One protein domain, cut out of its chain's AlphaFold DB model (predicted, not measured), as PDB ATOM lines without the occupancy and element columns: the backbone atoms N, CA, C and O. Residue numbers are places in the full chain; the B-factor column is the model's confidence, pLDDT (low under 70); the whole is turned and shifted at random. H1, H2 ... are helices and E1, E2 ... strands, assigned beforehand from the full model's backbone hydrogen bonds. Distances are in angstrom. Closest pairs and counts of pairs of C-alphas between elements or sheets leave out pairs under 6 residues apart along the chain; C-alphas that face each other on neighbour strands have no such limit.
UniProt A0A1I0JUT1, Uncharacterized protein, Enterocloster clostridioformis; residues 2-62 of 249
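AT A GLANCE: This is residues 2 to 62 of the 249 residues of an uncharacterized protein of Enterocloster clostridioformis (UniProt A0A1I0JUT1). A domain of little regular structure: a small two-stranded hairpin, E1 and E2, and long loops make a body, from which the second part of helix H1 and the tail after it, residues 52 to 62, stick out as an arm. The printed part has 61 residues, with E1, E2 and H1 in that order, an antiparallel sheet E1 - E2, and a mixed class with 21 residues in named elements. It is loose, with a radius of gyration of the C-alphas of 13.2 A, and elongated, spanning 41 by 26 by 23 A.

IN THESE COORDINATES: E1, residues 6 to 9, begins at C-alpha 6 (128.756, 108.788, 67.460). E2 is residues 22 to 25. H1, residues 45 to 57, is 18.2 A long and ends at C-alpha 57 (130.900, 88.463, 47.943).

HOW THE PARTS SIT: E1 and E2 form an antiparallel hairpin at 159 degrees, with N 7 and O 24 2.8 A apart, within hydrogen-bond range. Residues 22 to 23 of E2 also pair antiparallel with residues 32 to 33. E1 and H1 are apart. In H1 every O i to N i+4 pair is within hydrogen-bond range.

THE WHOLE: The printed part has no cut. Both links are long, 12 and 19 residues. Residues 57 to 62 have pLDDT under 70.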
ATOM      1  N   ARG A   2     128.229 107.476  62.648       80.50
ATOM      2  CA  ARG A   2     128.733 108.873  62.666       80.50
ATOM      3  C   ARG A   2     127.650 109.918  62.365       80.50
ATOM      4  O   ARG A   2     127.476 110.848  63.132       80.50
ATOM      5  N   ALA A   3     126.818 109.670  61.349       81.06
ATOM      6  CA  ALA A   3     125.643 110.500  61.041       81.06
ATOM      7  C   ALA A   3     124.575 110.547  62.159       81.06
ATOM      8  O   ALA A   3     123.662 111.356  62.093       81.06
ATOM      9  N   LYS A   4     124.671 109.672  63.171       81.81
ATOM     10  CA  LYS A   4     123.813 109.668  64.367       81.81
ATOM     11  C   LYS A   4     124.519 110.286  65.591       81.81
ATOM     12  O   LYS A   4     124.065 110.063  66.704       81.81
ATOM     13  N   GLY A   5     125.645 110.984  65.404       84.75
ATOM     14  CA  GLY A   5     126.372 111.667  66.483       84.75
ATOM     15  C   GLY A   5     127.306 110.779  67.316       84.75
ATOM     16  O   GLY A   5     127.559 111.087  68.473       84.75
ATOM     17  N   TYR A   6     127.808 109.671  66.762       86.62
ATOM     18  CA  TYR A   6     128.756 108.788  67.460       86.62
ATOM     19  C   TYR A   6     130.189 108.977  66.954       86.62
ATOM     20  O   TYR A   6     130.442 108.890  65.748       86.62
ATOM     21  N   GLU A   7     131.134 109.115  67.880       87.94
ATOM     22  CA  GLU A   7     132.566 108.947  67.639       87.94
ATOM     23  C   GLU A   7     132.886 107.445  67.535       87.94
ATOM     24  O   GLU A   7     132.482 106.639  68.379       87.94
ATOM     25  N   ILE A   8     133.596 107.050  66.474       89.12
ATOM     26  CA  ILE A   8     133.944 105.648  66.201       89.12
ATOM     27  C   ILE A   8     135.460 105.528  66.070       89.12
ATOM     28  O   ILE A   8     136.054 106.223  65.245       89.12
ATOM     29  N   LYS A   9     136.080 104.622  66.838       87.88
ATOM     30  CA  LYS A   9     137.522 104.313  66.757       87.88
ATOM     31  C   LYS A   9     137.761 102.819  66.525       87.88
ATOM     32  O   LYS A   9     136.914 101.987  66.840       87.88
ATOM     33  N   GLY A  10     138.927 102.475  65.972       84.44
ATOM     34  CA  GLY A  10     139.352 101.080  65.769       84.44
ATOM     35  C   GLY A  10     138.734 100.365  64.559       84.44
ATOM     36  O   GLY A  10     138.724  99.135  64.525       84.44
ATOM     37  N   GLU A  11     138.227 101.120  63.580       82.81
ATOM     38  CA  GLU A  11     137.513 100.629  62.387       82.81
ATOM     39  C   GLU A  11     138.407  99.895  61.367       82.81
ATOM     40  O   GLU A  11     137.915  99.063  60.610       82.81
ATOM     41  N   SER A  12     139.720 100.144  61.357       82.81
ATOM     42  CA  SER A  12     140.658  99.494  60.429       82.81
ATOM     43  C   SER A  12     140.797  97.990  60.703       82.81
ATOM     44  O   SER A  12     140.732  97.557  61.847       82.81
ATOM     45  N   PHE A  13     141.011  97.165  59.674       80.56
ATOM     46  CA  PHE A  13     141.079  95.694  59.796       80.56
ATOM     47  C   PHE A  13     142.480  95.095  59.514       80.56
ATOM     48  O   PHE A  13     142.581  93.905  59.213       80.56
ATOM     49  N   GLY A  14     143.541  95.908  59.596       77.50
ATOM     50  CA  GLY A  14     144.941  95.489  59.382       77.50
ATOM     51  C   GLY A  14     145.634  94.921  60.630       77.50
ATOM     52  O   GLY A  14     145.071  94.967  61.722       77.50
ATOM     53  N   GLU A  15     146.860  94.413  60.471       72.56
ATOM     54  CA  GLU A  15     147.652  93.771  61.543       72.56
ATOM     55  C   GLU A  15     147.959  94.712  62.720       72.56
ATOM     56  O   GLU A  15     147.890  94.297  63.872       72.56
ATOM     57  N   ASN A  16     148.145  96.009  62.450       78.12
ATOM     58  CA  ASN A  16     148.352  97.044  63.475       78.12
ATOM     59  C   ASN A  16     147.045  97.693  63.973       78.12
ATOM     60  O   ASN A  16     147.055  98.785  64.544       78.12
ATOM     61  N   ALA A  17     145.885  97.082  63.717       83.50
ATOM     62  CA  ALA A  17     144.608  97.668  64.103       83.50
ATOM     63  C   ALA A  17     144.220  97.359  65.555       83.50
ATOM     64  O   ALA A  17     144.448  96.273  66.080       83.50
ATOM     65  N   ALA A  18     143.509  98.299  66.185       83.38
ATOM     66  CA  ALA A  18     142.977  98.113  67.532       83.38
ATOM     67  C   ALA A  18     142.092  96.853  67.643       83.38
ATOM     68  O   ALA A  18     141.300  96.546  66.747       83.38
ATOM     69  N   LYS A  19     142.166  96.155  68.782       86.44
ATOM     70  CA  LYS A  19     141.455  94.885  69.025       86.44
ATOM     71  C   LYS A  19     139.925  94.989  68.917       86.44
ATOM     72  O   LYS A  19     139.273  94.036  68.497       86.44
ATOM     73  N   TYR A  20     139.347  96.138  69.274       89.56
ATOM     74  CA  TYR A  20     137.902  96.379  69.259       89.56
ATOM     75  C   TYR A  20     137.558  97.633  68.457       89.56
ATOM     76  O   TYR A  20     138.322  98.596  68.453       89.56
ATOM     77  N   ILE A  21     136.374  97.630  67.844       89.75
ATOM     78  CA  ILE A  21     135.726  98.860  67.382       89.75
ATOM     79  C   ILE A  21     135.024  99.468  68.594       89.75
ATOM     80  O   ILE A  21     134.321  98.755  69.311       89.75
ATOM     81  N   THR A  22     135.229 100.752  68.855       90.00
ATOM     82  CA  THR A  22     134.564 101.452  69.955       90.00
ATOM     83  C   THR A  22     133.588 102.485  69.427       90.00
ATOM     84  O   THR A  22     133.857 103.161  68.436       90.00
ATOM     85  N   PHE A  23     132.450 102.592  70.106       89.56
ATOM     86  CA  PHE A  23     131.377 103.522  69.790       89.56
ATOM     87  C   PHE A  23     131.149 104.405  71.008       89.56
ATOM     88  O   PHE A  23     130.860 103.903  72.095       89.56
ATOM     89  N   ARG A  24     131.298 105.713  70.835       88.56
ATOM     90  CA  ARG A  24     131.071 106.693  71.890       88.56
ATOM     91  C   ARG A  24     130.030 107.701  71.414       88.56
ATOM     92  O   ARG A  24     130.281 108.361  70.407       88.56
ATOM     93  N   PRO A  25     128.871 107.811  72.073       86.06
ATOM     94  CA  PRO A  25     127.977 108.927  71.814       86.06
ATOM     95  C   PRO A  25     128.583 110.203  72.424       86.06
ATOM     96  O   PRO A  25     129.343 110.135  73.393       86.06
ATOM     97  N   LEU A  26     128.322 111.357  71.809       81.00
ATOM     98  CA  LEU A  26     128.954 112.634  72.185       81.00
ATOM     99  C   LEU A  26     128.639 113.077  73.628       81.00
ATOM    100  O   LEU A  26     129.428 113.797  74.229       81.00
ATOM    101  N   ASP A  27     127.522 112.613  74.183       80.88
ATOM    102  CA  ASP A  27     127.001 112.915  75.520       80.88
ATOM    103  C   ASP A  27     127.592 112.041  76.644       80.88
ATOM    104  O   ASP A  27     127.410 112.349  77.821       80.88
ATOM    105  N   GLN A  28     128.325 110.967  76.322       80.38
ATOM    106  CA  GLN A  28     128.894 110.061  77.326       80.38
ATOM    107  C   GLN A  28     130.420 110.067  77.338       80.38
ATOM    108  O   GLN A  28     131.094 110.065  76.306       80.38
ATOM    109  N   ALA A  29     130.987 110.000  78.545       76.19
ATOM    110  CA  ALA A  29     132.432 109.965  78.753       76.19
ATOM    111  C   ALA A  29     133.076 108.627  78.342       76.19
ATOM    112  O   ALA A  29     134.226 108.594  77.901       76.19
ATOM    113  N   ARG A  30     132.353 107.507  78.493       85.06
ATOM    114  CA  ARG A  30     132.910 106.158  78.328       85.06
ATOM    115  C   ARG A  30     132.468 105.522  77.003       85.06
ATOM    116  O   ARG A  30     131.272 105.442  76.746       85.06
ATOM    117  N   PRO A  31     133.401 105.018  76.175       87.12
ATOM    118  CA  PRO A  31     133.053 104.322  74.941       87.12
ATOM    119  C   PRO A  31     132.532 102.900  75.206       87.12
ATOM    120  O   PRO A  31     133.123 102.146  75.987       87.12
ATOM    121  N   ALA A  32     131.510 102.480  74.463       86.94
ATOM    122  CA  ALA A  32     131.091 101.084  74.383       86.94
ATOM    123  C   ALA A  32     132.008 100.313  73.418       86.94
ATOM    124  O   ALA A  32     132.261 100.745  72.292       86.94
ATOM    125  N   ARG A  33     132.525  99.154  73.844       89.19
ATOM    126  CA  ARG A  33     133.401  98.314  73.007       89.19
ATOM    127  C   ARG A  33     132.580  97.268  72.253       89.19
ATOM    128  O   ARG A  33     131.768  96.576  72.860       89.19
ATOM    129  N   GLY A  34     132.872  97.081  70.966       85.38
ATOM    130  CA  GLY A  34     132.394  95.996  70.096       85.38
ATOM    131  C   GLY A  34     132.955  94.636  70.500       85.38
ATOM    132  O   GLY A  34     133.735  94.021  69.774       85.38
ATOM    133  N   SER A  35     132.622  94.204  71.712       86.31
ATOM    134  CA  SER A  35     133.003  92.930  72.310       86.31
ATOM    135  C   SER A  35     131.752  92.118  72.611       86.31
ATOM    136  O   SER A  35     130.711  92.683  72.949       86.31
ATOM    137  N   ALA A  36     131.891  90.791  72.592       87.12
ATOM    138  CA  ALA A  36     130.818  89.862  72.925       87.12
ATOM    139  C   ALA A  36     130.170  90.152  74.288       87.12
ATOM    140  O   ALA A  36     128.972  89.946  74.444       87.12
ATOM    141  N   LYS A  37     130.949  90.671  75.247       87.06
ATOM    142  CA  LYS A  37     130.486  90.978  76.607       87.06
ATOM    143  C   LYS A  37     129.658  92.265  76.710       87.06
ATOM    144  O   LYS A  37     128.830  92.360  77.601       87.06
ATOM    145  N   ILE A  38     129.915  93.258  75.855       85.94
ATOM    146  CA  ILE A  38     129.318  94.603  75.983       85.94
ATOM    147  C   ILE A  38     128.233  94.829  74.929       85.94
ATOM    148  O   ILE A  38     127.165  95.324  75.259       85.94
ATOM    149  N   LEU A  39     128.497  94.467  73.672       84.31
ATOM    150  CA  LEU A  39     127.562  94.663  72.558       84.31
ATOM    151  C   LEU A  39     127.030  93.342  71.985       84.31
ATOM    152  O   LEU A  39     126.180  93.365  71.106       84.31
ATOM    153  N   GLY A  40     127.493  92.190  72.476       85.81
ATOM    154  CA  GLY A  40     127.065  90.878  71.990       85.81
ATOM    155  C   GLY A  40     127.963  90.308  70.888       85.81
ATOM    156  O   GLY A  40     128.768  91.006  70.263       85.81
ATOM    157  N   LYS A  41     127.872  88.987  70.678       88.50
ATOM    158  CA  LYS A  41     128.768  88.212  69.791       88.50
ATOM    159  C   LYS A  41     128.748  88.711  68.336       88.50
ATOM    160  O   LYS A  41     129.793  88.733  67.682       88.50
ATOM    161  N   GLU A  42     127.595  89.191  67.874       86.38
ATOM    162  CA  GLU A  42     127.388  89.715  66.516       86.38
ATOM    163  C   GLU A  42     128.090  91.055  66.243       86.38
ATOM    164  O   GLU A  42     128.346  91.393  65.090       86.38
ATOM    165  N   TYR A  43     128.463  91.794  67.291       84.50
ATOM    166  CA  TYR A  43     129.116  93.105  67.188       84.50
ATOM    167  C   TYR A  43     130.623  93.040  67.447       84.50
ATOM    168  O   TYR A  43     131.285  94.059  67.646       84.50
ATOM    169  N   THR A  44     131.181  91.829  67.442       89.31
ATOM    170  CA  THR A  44     132.628  91.639  67.467       89.31
ATOM    171  C   THR A  44     133.241  92.049  66.132       89.31
ATOM    172  O   THR A  44     132.660  91.860  65.063       89.31
ATOM    173  N   LYS A  45     134.463  92.581  66.181       87.25
ATOM    174  CA  LYS A  45     135.191  93.047  64.993       87.25
ATOM    175  C   LYS A  45     135.296  91.976  63.900       87.25
ATOM    176  O   LYS A  45     135.088  92.275  62.729       87.25
ATOM    177  N   LYS A  46     135.553  90.724  64.293       87.38
ATOM    178  CA  LYS A  46     135.608  89.573  63.381       87.38
ATOM    179  C   LYS A  46     134.267  89.349  62.675       87.38
ATOM    180  O   LYS A  46     134.239  89.244  61.456       87.38
ATOM    181  N   ARG A  47     133.155  89.369  63.418       89.69
ATOM    182  CA  ARG A  47     131.820  89.125  62.861       89.69
ATOM    183  C   ARG A  47     131.333  90.256  61.954       89.69
ATOM    184  O   ARG A  47     130.744  90.000  60.908       89.69
ATOM    185  N   ILE A  48     131.651  91.503  62.306       87.88
ATOM    186  CA  ILE A  48     131.390  92.676  61.457       87.88
ATOM    187  C   ILE A  48     132.186  92.575  60.148       87.88
ATOM    188  O   ILE A  48     131.620  92.804  59.081       87.88
ATOM    189  N   ARG A  49     133.467  92.181  60.210       87.62
ATOM    190  CA  ARG A  49     134.300  91.950  59.018       87.62
ATOM    191  C   ARG A  49     133.713  90.862  58.124       87.62
ATOM    192  O   ARG A  49     133.519  91.106  56.938       87.62
ATOM    193  N   GLU A  50     133.372  89.710  58.700       87.50
ATOM    194  CA  GLU A  50     132.737  88.599  57.983       87.50
ATOM    195  C   GLU A  50     131.449  89.048  57.284       87.50
ATOM    196  O   GLU A  50     131.258  88.740  56.113       87.50
ATOM    197  N   ARG A  51     130.597  89.837  57.951       84.94
ATOM    198  CA  ARG A  51     129.351  90.347  57.358       84.94
ATOM    199  C   ARG A  51     129.609  91.339  56.218       84.94
ATOM    200  O   ARG A  51     128.917  91.294  55.203       84.94
ATOM    201  N   ILE A  52     130.608  92.218  56.349       83.88
ATOM    202  CA  ILE A  52     131.016  93.141  55.274       83.88
ATOM    203  C   ILE A  52     131.560  92.355  54.073       83.88
ATOM    204  O   ILE A  52     131.188  92.640  52.937       83.88
ATOM    205  N   GLU A  53     132.408  91.354  54.306       83.94
ATOM    206  CA  GLU A  53     132.965  90.502  53.251       83.94
ATOM    207  C   GLU A  53     131.895  89.619  52.596       83.94
ATOM    208  O   GLU A  53     131.878  89.497  51.375       83.94
ATOM    209  N   GLN A  54     130.955  89.065  53.365       80.25
ATOM    210  CA  GLN A  54     129.805  88.328  52.837       80.25
ATOM    211  C   GLN A  54     128.919  89.219  51.963       80.25
ATOM    212  O   GLN A  54     128.588  88.801  50.858       80.25
ATOM    213  N   ASN A  55     128.617  90.452  52.385       73.25
ATOM    214  CA  ASN A  55     127.869  91.422  51.574       73.25
ATOM    215  C   ASN A  55     128.629  91.859  50.308       73.25
ATOM    216  O   ASN A  55     128.006  92.159  49.293       73.25
ATOM    217  N   ARG A  56     129.970  91.891  50.345       73.00
ATOM    218  CA  ARG A  56     130.806  92.147  49.158       73.00
ATOM    219  C   ARG A  56     130.837  90.952  48.200       73.00
ATOM    220  O   ARG A  56     130.790  91.162  46.993       73.00
ATOM    221  N   LYS A  57     130.904  89.719  48.722       67.38
ATOM    222  CA  LYS A  57     130.900  88.463  47.943       67.38
ATOM    223  C   LYS A  57     129.534  88.161  47.333       67.38
ATOM    224  O   LYS A  57     129.456  87.800  46.168       67.38
ATOM    225  N   HIS A  58     128.460  88.389  48.084       61.19
ATOM    226  CA  HIS A  58     127.079  88.392  47.587       61.19
ATOM    227  C   HIS A  58     126.782  89.719  46.905       61.19
ATOM    228  O   HIS A  58     125.706  90.273  47.134       61.19
ATOM    229  N   GLY A  59     127.775  90.248  46.167       53.25
ATOM    230  CA  GLY A  59     127.803  91.596  45.632       53.25
ATOM    231  C   GLY A  59     126.399  91.981  45.253       53.25
ATOM    232  O   GLY A  59     125.733  91.214  44.558       53.25
ATOM    233  N   THR A  60     125.918  93.091  45.805       49.12
ATOM    234  CA  THR A  60     124.607  93.635  45.491       49.12
ATOM    235  C   THR A  60     124.596  93.993  44.006       49.12
ATOM    236  O   THR A  60     124.617  95.161  43.627       49.12
ATOM    237  N   SER A  61     124.511  92.981  43.145       48.50
ATOM    238  CA  SER A  61     123.696  92.992  41.961       48.50
ATOM    239  C   SER A  61     122.296  93.207  42.505       48.50
ATOM    240  O   SER A  61     121.477  92.301  42.645       48.50
ATOM    241  N   VAL A  62     122.032  94.454  42.899       50.31
ATOM    242  CA  VAL A  62     120.714  95.016  42.744       50.31
ATOM    243  C   VAL A  62     120.477  94.802  41.264       50.31
ATOM    244  O   VAL A  62     120.974  95.583  40.453       50.31
TER     245      VAL A  62